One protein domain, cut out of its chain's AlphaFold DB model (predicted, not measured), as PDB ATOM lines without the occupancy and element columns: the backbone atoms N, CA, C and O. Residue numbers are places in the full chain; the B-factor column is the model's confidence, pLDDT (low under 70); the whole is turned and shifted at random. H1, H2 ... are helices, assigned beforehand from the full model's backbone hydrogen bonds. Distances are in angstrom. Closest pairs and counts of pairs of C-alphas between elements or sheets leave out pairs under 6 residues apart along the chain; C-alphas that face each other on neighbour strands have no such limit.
ATOM      1  N   ARG A   2      -8.397   7.884  14.123       85.44
ATOM      2  CA  ARG A   2      -9.348   7.417  13.087       85.44
ATOM      3  C   ARG A   2      -8.994   7.837  11.648       85.44
ATOM      4  O   ARG A   2      -9.011   6.996  10.762       85.44
ATOM      5  N   LEU A   3      -8.569   9.088  11.441       83.31
ATOM      6  CA  LEU A   3      -8.189   9.620  10.118       83.31
ATOM      7  C   LEU A   3      -7.047   8.845   9.433       83.31
ATOM      8  O   LEU A   3      -7.070   8.669   8.221       83.31
ATOM      9  N   TRP A   4      -6.071   8.348  10.199       82.44
ATOM     10  CA  TRP A   4      -4.937   7.594   9.649       82.44
ATOM     11  C   TRP A   4      -5.350   6.208   9.152       82.44
ATOM     12  O   TRP A   4      -4.913   5.789   8.085       82.44
ATOM     13  N   TYR A   5      -6.229   5.517   9.884       82.25
ATOM     14  CA  TYR A   5      -6.777   4.236   9.435       82.25
ATOM     15  C   TYR A   5      -7.643   4.401   8.188       82.25
ATOM     16  O   TYR A   5      -7.532   3.597   7.269       82.25
ATOM     17  N   SER A   6      -8.448   5.466   8.117       88.62
ATOM     18  CA  SER A   6      -9.223   5.780   6.913       88.62
ATOM     19  C   SER A   6      -8.324   6.039   5.703       88.62
ATOM     20  O   SER A   6      -8.600   5.520   4.626       88.62
ATOM     21  N   PHE A   7      -7.226   6.784   5.875       85.06
ATOM     22  CA  PHE A   7      -6.253   7.012   4.804       85.06
ATOM     23  C   PHE A   7      -5.567   5.713   4.358       85.06
ATOM     24  O   PHE A   7      -5.465   5.447   3.164       85.06
ATOM     25  N   LEU A   8      -5.146   4.872   5.307       82.31
ATOM     26  CA  LEU A   8      -4.518   3.587   5.007       82.31
ATOM     27  C   LEU A   8      -5.472   2.640   4.271       82.31
ATOM     28  O   LEU A   8      -5.077   1.997   3.302       82.31
ATOM     29  N   LEU A   9      -6.728   2.572   4.714       86.50
ATOM     30  CA  LEU A   9      -7.762   1.766   4.074       86.50
ATOM     31  C   LEU A   9      -8.021   2.246   2.643       86.50
ATOM     32  O   LEU A   9      -8.130   1.423   1.741       86.50
ATOM     33  N   LEU A  10      -8.072   3.564   2.426       88.31
ATOM     34  CA  LEU A  10      -8.217   4.150   1.094       88.31
ATOM     35  C   LEU A  10      -7.023   3.798   0.195       88.31
ATOM     36  O   LEU A  10      -7.222   3.411  -0.953       88.31
ATOM     37  N   LEU A  11      -5.796   3.881   0.716       84.62
ATOM     38  CA  LEU A  11      -4.585   3.505  -0.018       84.62
ATOM     39  C   LEU A  11      -4.581   2.011  -0.375       84.62
ATOM     40  O   LEU A  11      -4.257   1.648  -1.504       84.62
ATOM     41  N   LEU A  12      -4.970   1.148   0.566       83.69
ATOM     42  CA  LEU A  12      -5.085  -0.292   0.342       83.69
ATOM     43  C   LEU A  12      -6.159  -0.609  -0.706       83.69
ATOM     44  O   LEU A  12      -5.926  -1.423  -1.597       83.69
ATOM     45  N   LEU A  13      -7.316   0.052  -0.627       88.31
ATOM     46  CA  LEU A  13      -8.395  -0.084  -1.601       88.31
ATOM     47  C   LEU A  13      -7.943   0.374  -2.995       88.31
ATOM     48  O   LEU A  13      -8.230  -0.302  -3.979       88.31
ATOM     49  N   LEU A  14      -7.208   1.485  -3.078       86.50
ATOM     50  CA  LEU A  14      -6.635   1.985  -4.327       86.50
ATOM     51  C   LEU A  14      -5.636   0.983  -4.924       86.50
ATOM     52  O   LEU A  14      -5.685   0.712  -6.122       86.50
ATOM     53  N   LEU A  15      -4.765   0.402  -4.094       83.75
ATOM     54  CA  LEU A  15      -3.816  -0.630  -4.519       83.75
ATOM     55  C   LEU A  15      -4.542  -1.883  -5.032       83.75
ATOM     56  O   LEU A  15      -4.177  -2.423  -6.075       83.75
ATOM     57  N   LEU A  16      -5.590  -2.321  -4.331       84.50
ATOM     58  CA  LEU A  16      -6.419  -3.455  -4.740       84.50
ATOM     59  C   LEU A  16      -7.125  -3.183  -6.076       84.50
ATOM     60  O   LEU A  16      -7.145  -4.049  -6.948       84.50
ATOM     61  N   LEU A  17      -7.669  -1.976  -6.257       87.50
ATOM     62  CA  LEU A  17      -8.301  -1.554  -7.505       87.50
ATOM     63  C   LEU A  17      -7.299  -1.558  -8.668       87.50
ATOM     64  O   LEU A  17      -7.618  -2.049  -9.750       87.50
ATOM     65  N   LEU A  18      -6.083  -1.053  -8.441       83.81
ATOM     66  CA  LEU A  18      -5.009  -1.068  -9.434       83.81
ATOM     67  C   LEU A  18      -4.638  -2.504  -9.835       83.81
ATOM     68  O   LEU A  18      -4.495  -2.794 -11.023       83.81
ATOM     69  N   LEU A  19      -4.532  -3.410  -8.859       82.19
ATOM     70  CA  LEU A  19      -4.262  -4.828  -9.102       82.19
ATOM     71  C   LEU A  19      -5.384  -5.486  -9.922       82.19
ATOM     72  O   LEU A  19      -5.106  -6.228 -10.865       82.19
ATOM     73  N   LEU A  20      -6.647  -5.192  -9.599       85.00
ATOM     74  CA  LEU A  20      -7.806  -5.695 -10.338       85.00
ATOM     75  C   LEU A  20      -7.813  -5.195 -11.791       85.00
ATOM     76  O   LEU A  20      -8.071  -5.975 -12.706       85.00
ATOM     77  N   LEU A  21      -7.499  -3.915 -12.013       84.50
ATOM     78  CA  LEU A  21      -7.401  -3.331 -13.352       84.50
ATOM     79  C   LEU A  21      -6.297  -4.007 -14.179       84.50
ATOM     80  O   LEU A  21      -6.511  -4.336 -15.345       84.50
ATOM     81  N   LEU A  22      -5.137  -4.253 -13.567       81.56
ATOM     82  CA  LEU A  22      -4.019  -4.954 -14.199       81.56
ATOM     83  C   LEU A  22      -4.397  -6.393 -14.582       81.56
ATOM     84  O   LEU A  22      -4.089  -6.843 -15.686       81.56
ATOM     85  N   LEU A  23      -5.114  -7.096 -13.700       82.19
ATOM     86  CA  LEU A  23      -5.635  -8.437 -13.970       82.19
ATOM     87  C   LEU A  23      -6.635  -8.432 -15.137       82.19
ATOM     88  O   LEU A  23      -6.555  -9.285 -16.020       82.19
ATOM     89  N   LEU A  24      -7.552  -7.461 -15.173       85.50
ATOM     90  CA  LEU A  24      -8.520  -7.317 -16.264       85.50
ATOM     91  C   LEU A  24      -7.817  -7.061 -17.607       85.50
ATOM     92  O   LEU A  24      -8.167  -7.683 -18.611       85.50
ATOM     93  N   LEU A  25      -6.807  -6.187 -17.620       83.38
ATOM     94  CA  LEU A  25      -5.995  -5.910 -18.806       83.38
ATOM     95  C   LEU A  25      -5.284  -7.177 -19.303       83.38
ATOM     96  O   LEU A  25      -5.279  -7.451 -20.502       83.38
ATOM     97  N   LEU A  26      -4.734  -7.980 -18.388       81.44
ATOM     98  CA  LEU A  26      -4.096  -9.253 -18.722       81.44
ATOM     99  C   LEU A  26      -5.085 -10.236 -19.366       81.44
ATOM    100  O   LEU A  26      -4.771 -10.839 -20.392       81.44
ATOM    101  N   ILE A  27      -6.283 -10.374 -18.791       82.81
ATOM    102  CA  ILE A  27      -7.347 -11.227 -19.342       82.81
ATOM    103  C   ILE A  27      -7.737 -10.751 -20.748       82.81
ATOM    104  O   ILE A  27      -7.872 -11.572 -21.654       82.81
ATOM    105  N   LEU A  28      -7.860  -9.438 -20.961       84.88
ATOM    106  CA  LEU A  28      -8.170  -8.868 -22.274       84.88
ATOM    107  C   LEU A  28      -7.084  -9.193 -23.314       84.88
ATOM    108  O   LEU A  28      -7.408  -9.615 -24.425       84.88
ATOM    109  N   ILE A  29      -5.805  -9.041 -22.952       81.81
ATOM    110  CA  ILE A  29      -4.670  -9.391 -23.822       81.81
ATOM    111  C   ILE A  29      -4.698 -10.888 -24.162       81.81
ATOM    112  O   ILE A  29      -4.523 -11.258 -25.322       81.81
ATOM    113  N   LEU A  30      -4.968 -11.753 -23.180       81.25
ATOM    114  CA  LEU A  30      -5.076 -13.197 -23.395       81.25
ATOM    115  C   LEU A  30      -6.215 -13.546 -24.365       81.25
ATOM    116  O   LEU A  30      -6.018 -14.345 -25.281       81.25
ATOM    117  N   ILE A  31      -7.390 -12.928 -24.202       83.94
ATOM    118  CA  ILE A  31      -8.531 -13.108 -25.110       83.94
ATOM    119  C   ILE A  31      -8.166 -12.659 -26.528       83.94
ATOM    120  O   ILE A  31      -8.458 -13.376 -27.486       83.94
ATOM    121  N   LEU A  32      -7.492 -11.516 -26.680       85.06
ATOM    122  CA  LEU A  32      -7.045 -11.030 -27.986       85.06
ATOM    123  C   LEU A  32      -6.098 -12.034 -28.660       85.06
ATOM    124  O   LEU A  32      -6.289 -12.368 -29.830       85.06
ATOM    125  N   ILE A  33      -5.131 -12.577 -27.912       81.25
ATOM    126  CA  ILE A  33      -4.221 -13.622 -28.400       81.25
ATOM    127  C   ILE A  33      -5.013 -14.863 -28.840       81.25
ATOM    128  O   ILE A  33      -4.809 -15.354 -29.951       81.25
ATOM    129  N   LEU A  34      -5.976 -15.333 -28.042       82.75
ATOM    130  CA  LEU A  34      -6.829 -16.473 -28.405       82.75
ATOM    131  C   LEU A  34      -7.648 -16.221 -29.680       82.75
ATOM    132  O   LEU A  34      -7.736 -17.107 -30.531       82.75
ATOM    133  N   ILE A  35      -8.207 -15.020 -29.850       85.75
ATOM    134  CA  ILE A  35      -8.938 -14.641 -31.070       85.75
ATOM    135  C   ILE A  35      -7.998 -14.667 -32.278       85.75
ATOM    136  O   ILE A  35      -8.352 -15.241 -33.309       85.75
ATOM    137  N   THR A  36      -6.796 -14.093 -32.163       81.81
ATOM    138  CA  THR A  36      -5.818 -14.100 -33.263       81.81
ATOM    139  C   THR A  36      -5.385 -15.518 -33.639       81.81
ATOM    140  O   THR A  36      -5.366 -15.848 -34.824       81.81
ATOM    141  N   LEU A  37      -5.145 -16.388 -32.653       81.25
ATOM    142  CA  LEU A  37      -4.822 -17.801 -32.867       81.25
ATOM    143  C   LEU A  37      -5.984 -18.562 -33.518       81.25
ATOM    144  O   LEU A  37      -5.776 -19.320 -34.460       81.25
ATOM    145  N   SER A  38      -7.219 -18.333 -33.064       85.50
ATOM    146  CA  SER A  38      -8.415 -18.940 -33.659       85.50
ATOM    147  C   SER A  38      -8.601 -18.512 -35.120       85.50
ATOM    148  O   SER A  38      -8.854 -19.352 -35.988       85.50
ATOM    149  N   SER A  39      -8.434 -17.221 -35.419       85.50
ATOM    150  CA  SER A  39      -8.487 -16.691 -36.787       85.50
ATOM    151  C   SER A  39      -7.398 -17.298 -37.670       85.50
ATOM    152  O   SER A  39      -7.676 -17.694 -38.803       85.50
ATOM    153  N   TYR A  40      -6.185 -17.448 -37.135       81.56
ATOM    154  CA  TYR A  40      -5.077 -18.087 -37.837       81.56
ATOM    155  C   TYR A  40      -5.380 -19.552 -38.181       81.56
ATOM    156  O   TYR A  40      -5.230 -19.964 -39.331       81.56
ATOM    157  N   SER A  41      -5.890 -20.324 -37.217       81.94
ATOM    158  CA  SER A  41      -6.287 -21.722 -37.422       81.94
ATOM    159  C   SER A  41      -7.364 -21.865 -38.501       81.94
ATOM    160  O   SER A  41      -7.270 -22.747 -39.354       81.94
ATOM    161  N   ARG A  42      -8.363 -20.970 -38.528       86.25
ATOM    162  CA  ARG A  42      -9.412 -20.977 -39.566       86.25
ATOM    163  C   ARG A  42      -8.859 -20.681 -40.961       86.25
ATOM    164  O   ARG A  42      -9.227 -21.366 -41.912       86.25
ATOM    165  N   LEU A  43      -7.971 -19.695 -41.086       81.44
ATOM    166  CA  LEU A  43      -7.326 -19.357 -42.361       81.44
ATOM    167  C   LEU A  43      -6.430 -20.496 -42.861       81.44
ATOM    168  O   LEU A  43      -6.461 -20.825 -44.047       81.44
ATOM    169  N   SER A  44      -5.693 -21.146 -41.957       78.06
ATOM    170  CA  SER A  44      -4.866 -22.307 -42.289       78.06
ATOM    171  C   SER A  44      -5.701 -23.484 -42.812       78.06
ATOM    172  O   SER A  44      -5.295 -24.130 -43.775       78.06
ATOM    173  N   LEU A  45      -6.877 -23.744 -42.224       79.81
ATOM    174  CA  LEU A  45      -7.797 -24.790 -42.691       79.81
ATOM    175  C   LEU A  45      -8.391 -24.469 -44.073       79.81
ATOM    176  O   LEU A  45      -8.465 -25.347 -44.928       79.81
ATOM    177  N   LEU A  46      -8.769 -23.209 -44.318       78.38
ATOM    178  CA  LEU A  46      -9.263 -22.757 -45.627       78.38
ATOM    179  C   LEU A  46      -8.189 -22.862 -46.719       78.38
ATOM    180  O   LEU A  46      -8.501 -23.223 -47.854       78.38
ATOM    181  N   SER A  47      -6.927 -22.580 -46.382       69.19
ATOM    182  CA  SER A  47      -5.807 -22.684 -47.324       69.19
ATOM    183  C   SER A  47      -5.505 -24.128 -47.737       69.19
ATOM    184  O   SER A  47      -5.032 -24.338 -48.851       69.19
ATOM    185  N   LEU A  48      -5.771 -25.118 -46.878       69.62
ATOM    186  CA  LEU A  48      -5.463 -26.528 -47.149       69.62
ATOM    187  C   LEU A  48      -6.411 -27.160 -48.186       69.62
ATOM    188  O   LEU A  48      -6.027 -28.095 -48.881       69.62
ATOM    189  N   SER A  61       3.966 -21.508 -42.770       79.81
ATOM    190  CA  SER A  61       4.797 -22.030 -41.676       79.81
ATOM    191  C   SER A  61       5.718 -20.947 -41.110       79.81
ATOM    192  O   SER A  61       5.836 -20.832 -39.888       79.81
ATOM    193  N   LEU A  62       6.278 -20.083 -41.966       80.00
ATOM    194  CA  LEU A  62       7.071 -18.936 -41.531       80.00
ATOM    195  C   LEU A  62       6.224 -17.951 -40.711       80.00
ATOM    196  O   LEU A  62       6.618 -17.600 -39.600       80.00
ATOM    197  N   SER A  63       5.035 -17.562 -41.186       78.75
ATOM    198  CA  SER A  63       4.156 -16.656 -40.433       78.75
ATOM    199  C   SER A  63       3.673 -17.260 -39.113       78.75
ATOM    200  O   SER A  63       3.592 -16.547 -38.110       78.75
ATOM    201  N   LEU A  64       3.406 -18.573 -39.070       77.06
ATOM    202  CA  LEU A  64       3.063 -19.270 -37.828       77.06
ATOM    203  C   LEU A  64       4.244 -19.214 -36.855       77.06
ATOM    204  O   LEU A  64       4.075 -18.782 -35.723       77.06
ATOM    205  N   SER A  65       5.446 -19.592 -37.295       80.62
ATOM    206  CA  SER A  65       6.634 -19.571 -36.434       80.62
ATOM    207  C   SER A  65       6.924 -18.169 -35.886       80.62
ATOM    208  O   SER A  65       7.221 -18.014 -34.702       80.62
ATOM    209  N   LEU A  66       6.742 -17.135 -36.712       77.50
ATOM    210  CA  LEU A  66       7.011 -15.750 -36.347       77.50
ATOM    211  C   LEU A  66       5.951 -15.211 -35.378       77.50
ATOM    212  O   LEU A  66       6.305 -14.645 -34.347       77.50
ATOM    213  N   SER A  67       4.664 -15.466 -35.635       78.81
ATOM    214  CA  SER A  67       3.576 -15.120 -34.705       78.81
ATOM    215  C   SER A  67       3.693 -15.836 -33.358       78.81
ATOM    216  O   SER A  67       3.453 -15.221 -32.319       78.81
ATOM    217  N   LEU A  68       4.115 -17.101 -33.359       78.06
ATOM    218  CA  LEU A  68       4.320 -17.888 -32.145       78.06
ATOM    219  C   LEU A  68       5.547 -17.387 -31.375       78.06
ATOM    220  O   LEU A  68       5.479 -17.215 -30.165       78.06
ATOM    221  N   SER A  69       6.640 -17.049 -32.064       81.69
ATOM    222  CA  SER A  69       7.809 -16.431 -31.424       81.69
ATOM    223  C   SER A  69       7.479 -15.065 -30.807       81.69
ATOM    224  O   SER A  69       7.876 -14.784 -29.677       81.69
ATOM    225  N   LEU A  70       6.677 -14.247 -31.499       77.06
ATOM    226  CA  LEU A  70       6.215 -12.953 -31.004       77.06
ATOM    227  C   LEU A  70       5.301 -13.111 -29.794       77.06
ATOM    228  O   LEU A  70       5.536 -12.448 -28.787       77.06
ATOM    229  N   SER A  71       4.307 -14.000 -29.850       79.25
ATOM    230  CA  SER A  71       3.392 -14.225 -28.726       79.25
ATOM    231  C   SER A  71       4.124 -14.749 -27.490       79.25
ATOM    232  O   SER A  71       3.811 -14.333 -26.376       79.25
ATOM    233  N   LEU A  72       5.142 -15.592 -27.680       79.94
ATOM    234  CA  LEU A  72       5.970 -16.137 -26.605       79.94
ATOM    235  C   LEU A  72       6.923 -15.077 -26.030       79.94
ATOM    236  O   LEU A  72       7.070 -14.976 -24.815       79.94
ATOM    237  N   SER A  73       7.508 -14.224 -26.875       81.06
ATOM    238  CA  SER A  73       8.314 -13.082 -26.417       81.06
ATOM    239  C   SER A  73       7.474 -12.058 -25.644       81.06
ATOM    240  O   SER A  73       7.887 -11.584 -24.585       81.06
ATOM    241  N   LEU A  74       6.253 -11.780 -26.113       78.56
ATOM    242  CA  LEU A  74       5.301 -10.895 -25.450       78.56
ATOM    243  C   LEU A  74       4.843 -11.481 -24.119       78.56
ATOM    244  O   LEU A  74       4.871 -10.772 -23.118       78.56
ATOM    245  N   SER A  75       4.482 -12.763 -24.075       79.62
ATOM    246  CA  SER A  75       4.054 -13.409 -22.831       79.62
ATOM    247  C   SER A  75       5.176 -13.452 -21.789       79.62
ATOM    248  O   SER A  75       4.905 -13.201 -20.616       79.62
ATOM    249  N   LEU A  76       6.430 -13.671 -22.202       79.25
ATOM    250  CA  LEU A  76       7.610 -13.570 -21.334       79.25
ATOM    251  C   LEU A  76       7.852 -12.142 -20.840       79.25
ATOM    252  O   LEU A  76       8.089 -11.931 -19.654       79.25
ATOM    253  N   SER A  77       7.777 -11.151 -21.727       79.44
ATOM    254  CA  SER A  77       7.954  -9.749 -21.333       79.44
ATOM    255  C   SER A  77       6.861  -9.298 -20.356       79.44
ATOM    256  O   SER A  77       7.152  -8.643 -19.354       79.44
ATOM    257  N   LEU A  78       5.617  -9.729 -20.588       77.69
ATOM    258  CA  LEU A  78       4.481  -9.456 -19.717       77.69
ATOM    259  C   LEU A  78       4.631 -10.171 -18.378       77.69
ATOM    260  O   LEU A  78       4.473  -9.523 -17.348       77.69
ATOM    261  N   SER A  79       4.995 -11.454 -18.360       81.12
ATOM    262  CA  SER A  79       5.194 -12.195 -17.109       81.12
ATOM    263  C   SER A  79       6.320 -11.594 -16.265       81.12
ATOM    264  O   SER A  79       6.142 -11.413 -15.060       81.12
ATOM    265  N   LEU A  80       7.427 -11.180 -16.890       80.75
ATOM    266  CA  LEU A  80       8.515 -10.467 -16.221       80.75
ATOM    267  C   LEU A  80       8.053  -9.113 -15.681       80.75
ATOM    268  O   LEU A  80       8.254  -8.836 -14.498       80.75
ATOM    269  N   SER A  81       7.379  -8.300 -16.496       78.75
ATOM    270  CA  SER A  81       6.862  -6.998 -16.052       78.75
ATOM    271  C   SER A  81       5.867  -7.133 -14.893       78.75
ATOM    272  O   SER A  81       5.935  -6.374 -13.927       78.75
ATOM    273  N   LEU A  82       5.009  -8.158 -14.928       77.12
ATOM    274  CA  LEU A  82       4.062  -8.468 -13.866       77.12
ATOM    275  C   LEU A  82       4.780  -8.919 -12.600       77.12
ATOM    276  O   LEU A  82       4.491  -8.388 -11.532       77.12
ATOM    277  N   SER A  83       5.742  -9.837 -12.713       84.06
ATOM    278  CA  SER A  83       6.532 -10.301 -11.570       84.06
ATOM    279  C   SER A  83       7.265  -9.144 -10.885       84.06
ATOM    280  O   SER A  83       7.221  -9.026  -9.661       84.06
ATOM    281  N   LEU A  84       7.832  -8.222 -11.671       81.81
ATOM    282  CA  LEU A  84       8.473  -7.011 -11.170       81.81
ATOM    283  C   LEU A  84       7.457  -6.088 -10.498       81.81
ATOM    284  O   LEU A  84       7.679  -5.681  -9.360       81.81
ATOM    285  N   SER A  85       6.318  -5.814 -11.137       81.25
ATOM    286  CA  SER A  85       5.266  -4.963 -10.563       81.25
ATOM    287  C   SER A  85       4.694  -5.528  -9.251       81.25
ATOM    288  O   SER A  85       4.473  -4.788  -8.288       81.25
ATOM    289  N   LEU A  86       4.534  -6.851  -9.161       78.94
ATOM    290  CA  LEU A  86       4.096  -7.551  -7.956       78.94
ATOM    291  C   LEU A  86       5.168  -7.506  -6.869       78.94
ATOM    292  O   LEU A  86       4.860  -7.184  -5.727       78.94
ATOM    293  N   SER A  87       6.429  -7.762  -7.216       87.44
ATOM    294  CA  SER A  87       7.537  -7.677  -6.260       87.44
ATOM    295  C   SER A  87       7.699  -6.260  -5.699       87.44
ATOM    296  O   SER A  87       7.869  -6.092  -4.492       87.44
ATOM    297  N   LEU A  88       7.548  -5.231  -6.540       80.69
ATOM    298  CA  LEU A  88       7.598  -3.828  -6.138       80.69
ATOM    299  C   LEU A  88       6.417  -3.468  -5.242       80.69
ATOM    300  O   LEU A  88       6.630  -2.897  -4.175       80.69
ATOM    301  N   SER A  89       5.193  -3.840  -5.618       82.44
ATOM    302  CA  SER A  89       4.012  -3.571  -4.788       82.44
ATOM    303  C   SER A  89       4.072  -4.295  -3.434       82.44
ATOM    304  O   SER A  89       3.768  -3.690  -2.401       82.44
ATOM    305  N   LEU A  90       4.562  -5.539  -3.392       81.62
ATOM    306  CA  LEU A  90       4.850  -6.263  -2.148       81.62
ATOM    307  C   LEU A  90       5.944  -5.578  -1.319       81.62
ATOM    308  O   LEU A  90       5.761  -5.362  -0.125       81.62
ATOM    309  N   SER A  91       7.055  -5.173  -1.934       89.62
ATOM    310  CA  SER A  91       8.138  -4.485  -1.217       89.62
ATOM    311  C   SER A  91       7.688  -3.142  -0.626       89.62
ATOM    312  O   SER A  91       8.020  -2.826   0.518       89.62
ATOM    313  N   LEU A  92       6.868  -2.382  -1.361       81.06
ATOM    314  CA  LEU A  92       6.285  -1.119  -0.912       81.06
ATOM    315  C   LEU A  92       5.293  -1.343   0.225       81.06
ATOM    316  O   LEU A  92       5.374  -0.663   1.245       81.06
ATOM    317  N   SER A  93       4.388  -2.314   0.085       84.44
ATOM    318  CA  SER A  93       3.432  -2.645   1.147       84.44
ATOM    319  C   SER A  93       4.126  -3.122   2.427       84.44
ATOM    320  O   SER A  93       3.762  -2.647   3.505       84.44
ATOM    321  N   LEU A  94       5.172  -3.956   2.336       88.06
ATOM    322  CA  LEU A  94       5.992  -4.327   3.496       88.06
ATOM    323  C   LEU A  94       6.696  -3.113   4.109       88.06
ATOM    324  O   LEU A  94       6.674  -2.946   5.326       88.06
ATOM    325  N   SER A  95       7.297  -2.254   3.284       90.69
ATOM    326  CA  SER A  95       7.994  -1.052   3.758       90.69
ATOM    327  C   SER A  95       7.043  -0.109   4.501       90.69
ATOM    328  O   SER A  95       7.386   0.410   5.564       90.69
ATOM    329  N   LEU A  96       5.820   0.065   3.990       85.88
ATOM    330  CA  LEU A  96       4.770   0.838   4.651       85.88
ATOM    331  C   LEU A  96       4.325   0.187   5.965       85.88
ATOM    332  O   LEU A  96       4.186   0.885   6.968       85.88
ATOM    333  N   LEU A  97       4.148  -1.136   5.998       89.88
ATOM    334  CA  LEU A  97       3.828  -1.874   7.225       89.88
ATOM    335  C   LEU A  97       4.910  -1.703   8.298       89.88
ATOM    336  O   LEU A  97       4.590  -1.425   9.455       89.88
ATOM    337  N   LEU A  98       6.184  -1.818   7.917       93.00
ATOM    338  CA  LEU A  98       7.319  -1.622   8.820       93.00
ATOM    339  C   LEU A  98       7.383  -0.186   9.341       93.00
ATOM    340  O   LEU A  98       7.571   0.020  10.540       93.00
ATOM    341  N   LEU A  99       7.167   0.806   8.473       92.25
ATOM    342  CA  LEU A  99       7.103   2.211   8.874       92.25
ATOM    343  C   LEU A  99       5.982   2.442   9.896       92.25
ATOM    344  O   LEU A  99       6.198   3.096  10.915       92.25
ATOM    345  N   LEU A 100       4.797   1.869   9.671       87.12
ATOM    346  CA  LEU A 100       3.668   1.971  10.602       87.12
ATOM    347  C   LEU A 100       3.964   1.304  11.946       87.12
ATOM    348  O   LEU A 100       3.613   1.859  12.989       87.12
ATOM    349  N   LEU A 101       4.626   0.147  11.934       91.81
ATOM    350  CA  LEU A 101       5.064  -0.528  13.152       91.81
ATOM    351  C   LEU A 101       6.054   0.352  13.921       91.81
ATOM    352  O   LEU A 101       5.891   0.542  15.127       91.81
ATOM    353  N   PHE A 102       7.014   0.958  13.222       94.06
ATOM    354  CA  PHE A 102       7.991   1.861  13.821       94.06
ATOM    355  C   PHE A 102       7.333   3.114  14.412       94.06
ATOM    356  O   PHE A 102       7.634   3.484  15.543       94.06
ATOM    357  N   LEU A 103       6.377   3.735  13.707       88.44
ATOM    358  CA  LEU A 103       5.601   4.864  14.235       88.44
ATOM    359  C   LEU A 103       4.762   4.469  15.454       88.44
ATOM    360  O   LEU A 103       4.680   5.231  16.419       88.44
ATOM    361  N   SER A 104       4.132   3.294  15.418       90.50
ATOM    362  CA  SER A 104       3.366   2.773  16.549       90.50
ATOM    363  C   SER A 104       4.263   2.590  17.774       90.50
ATOM    364  O   SER A 104       3.924   3.072  18.855       90.50
ATOM    365  N   LEU A 105       5.442   1.988  17.584       93.06
ATOM    366  CA  LEU A 105       6.425   1.742  18.636       93.06
ATOM    367  C   LEU A 105       7.052   3.037  19.167       93.06
ATOM    368  O   LEU A 105       7.199   3.209  20.372       93.06
ATOM    369  N   TYR A 106       7.363   3.992  18.291       93.88
ATOM    370  CA  TYR A 106       7.832   5.315  18.697       93.88
ATOM    371  C   TYR A 106       6.779   6.043  19.538       93.88
ATOM    372  O   TYR A 106       7.093   6.686  20.544       93.88
ATOM    373  N   ARG A 107       5.502   5.916  19.163       90.00
ATOM    374  CA  ARG A 107       4.406   6.518  19.916       90.00
ATOM    375  C   ARG A 107       4.213   5.852  21.277       90.00
ATOM    376  O   ARG A 107       4.088   6.572  22.264       90.00
ATOM    377  N   THR A 108       4.216   4.522  21.363       93.56
ATOM    378  CA  THR A 108       4.141   3.831  22.663       93.56
ATOM    379  C   THR A 108       5.348   4.157  23.534       93.56
ATOM    380  O   THR A 108       5.174   4.423  24.719       93.56
ATOM    381  N   LEU A 109       6.548   4.243  22.957       92.88
ATOM    382  CA  LEU A 109       7.753   4.678  23.660       92.88
ATOM    383  C   LEU A 109       7.601   6.100  24.214       92.88
ATOM    384  O   LEU A 109       7.910   6.338  25.378       92.88
ATOM    385  N   THR A 110       7.073   7.031  23.418       92.69
ATOM    386  CA  THR A 110       6.814   8.412  23.855       92.69
ATOM    387  C   THR A 110       5.810   8.448  25.012       92.69
ATOM    388  O   THR A 110       6.055   9.127  26.008       92.69
ATOM    389  N   TYR A 111       4.720   7.672  24.931       89.12
ATOM    390  CA  TYR A 111       3.753   7.546  26.029       89.12
ATOM    391  C   TYR A 111       4.375   6.937  27.291       89.12
ATOM    392  O   TYR A 111       4.134   7.436  28.386       89.12
ATOM    393  N   MET A 112       5.217   5.914  27.152       93.25
ATOM    394  CA  MET A 112       5.938   5.306  28.273       93.25
ATOM    395  C   MET A 112       6.914   6.289  28.928       93.25
ATOM    396  O   MET A 112       6.998   6.342  30.151       93.25
ATOM    397  N   ILE A 113       7.635   7.093  28.139       91.06
ATOM    398  CA  ILE A 113       8.549   8.122  28.656       91.06
ATOM    399  C   ILE A 113       7.768   9.220  29.391       91.06
ATOM    400  O   ILE A 113       8.182   9.627  30.476       91.06
ATOM    401  N   ALA A 114       6.629   9.660  28.845       88.06
ATOM    402  CA  ALA A 114       5.749  10.629  29.498       88.06
ATOM    403  C   ALA A 114       5.174  10.079  30.818       88.06
ATOM    404  O   ALA A 114       5.220  10.760  31.839       88.06
ATOM    405  N   ALA A 115       4.727   8.819  30.829       86.81
ATOM    406  CA  ALA A 115       4.220   8.150  32.027       86.81
ATOM    407  C   ALA A 115       5.310   7.886  33.082       86.81
ATOM    408  O   ALA A 115       5.007   7.818  34.270       86.81
ATOM    409  N   ARG A 116       6.581   7.750  32.673       87.50
ATOM    410  CA  ARG A 116       7.720   7.520  33.581       87.50
ATOM    411  C   ARG A 116       8.214   8.794  34.274       87.50
ATOM    412  O   ARG A 116       8.978   8.694  35.229       87.50
TER     413      ARG A 116
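This is residues 2 to 48 and 61 to 116 of the 230 residues of an uncharacterized protein of Guillardia theta (strain CCMP2712) (UniProt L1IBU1). Two long, unbent helices, H1 and H2, lie side by side and run opposite ways, making a thin rod with few contacts between them. They are shifted along each other: residues 97 to 116 of H2 stick out at one end of the rod, and residues 2 to 7 of H1 also stand free. The printed part has 103 residues with two named helices, H1 then H2, and no named strand, and its class is all helix. It is extended, with a radius of gyration of the C-alphas of 24.2 A and spans of 88 by 22 by 9 A.

H1, residues 2 to 48, and H2, residues 61 to 116, are close but not clearly touching, with 1 pair of C-alphas within 8 A. That closest pair is the C-alphas of Ile 33 and Ser 71, 7.6 A apart. Their lines stand at a shallow tilt of 8 degrees, opposite ways, and their centres are 18.1 A apart. In H1 and H2 every O i to N i+4 pair is within hydrogen-bond range.

H1 begins at Arg 2, C-alpha (-9.348, 7.417, 13.087), and ends at Leu 48, C-alpha (-5.463, -26.528, -47.149), 69.3 A from first to last C-alpha. H2, the longest helix with 56 residues, runs 80.9 A from C-alpha 61 to C-alpha 116, the latter at (7.720, 7.520, 33.581).

The two C-alphas farthest apart are those of Leu 48 and Arg 116, 88.6 A. Without the stretches that stand free, the body has 77 residues and spans 60 by 18 by 8 A. Residues 49 to 60 are not printed, and C-alphas 48 and 61 are 12.5 A apart across the cut. The mean pLDDT of the printed part is 83.9, and residues 47 to 48 are under 70.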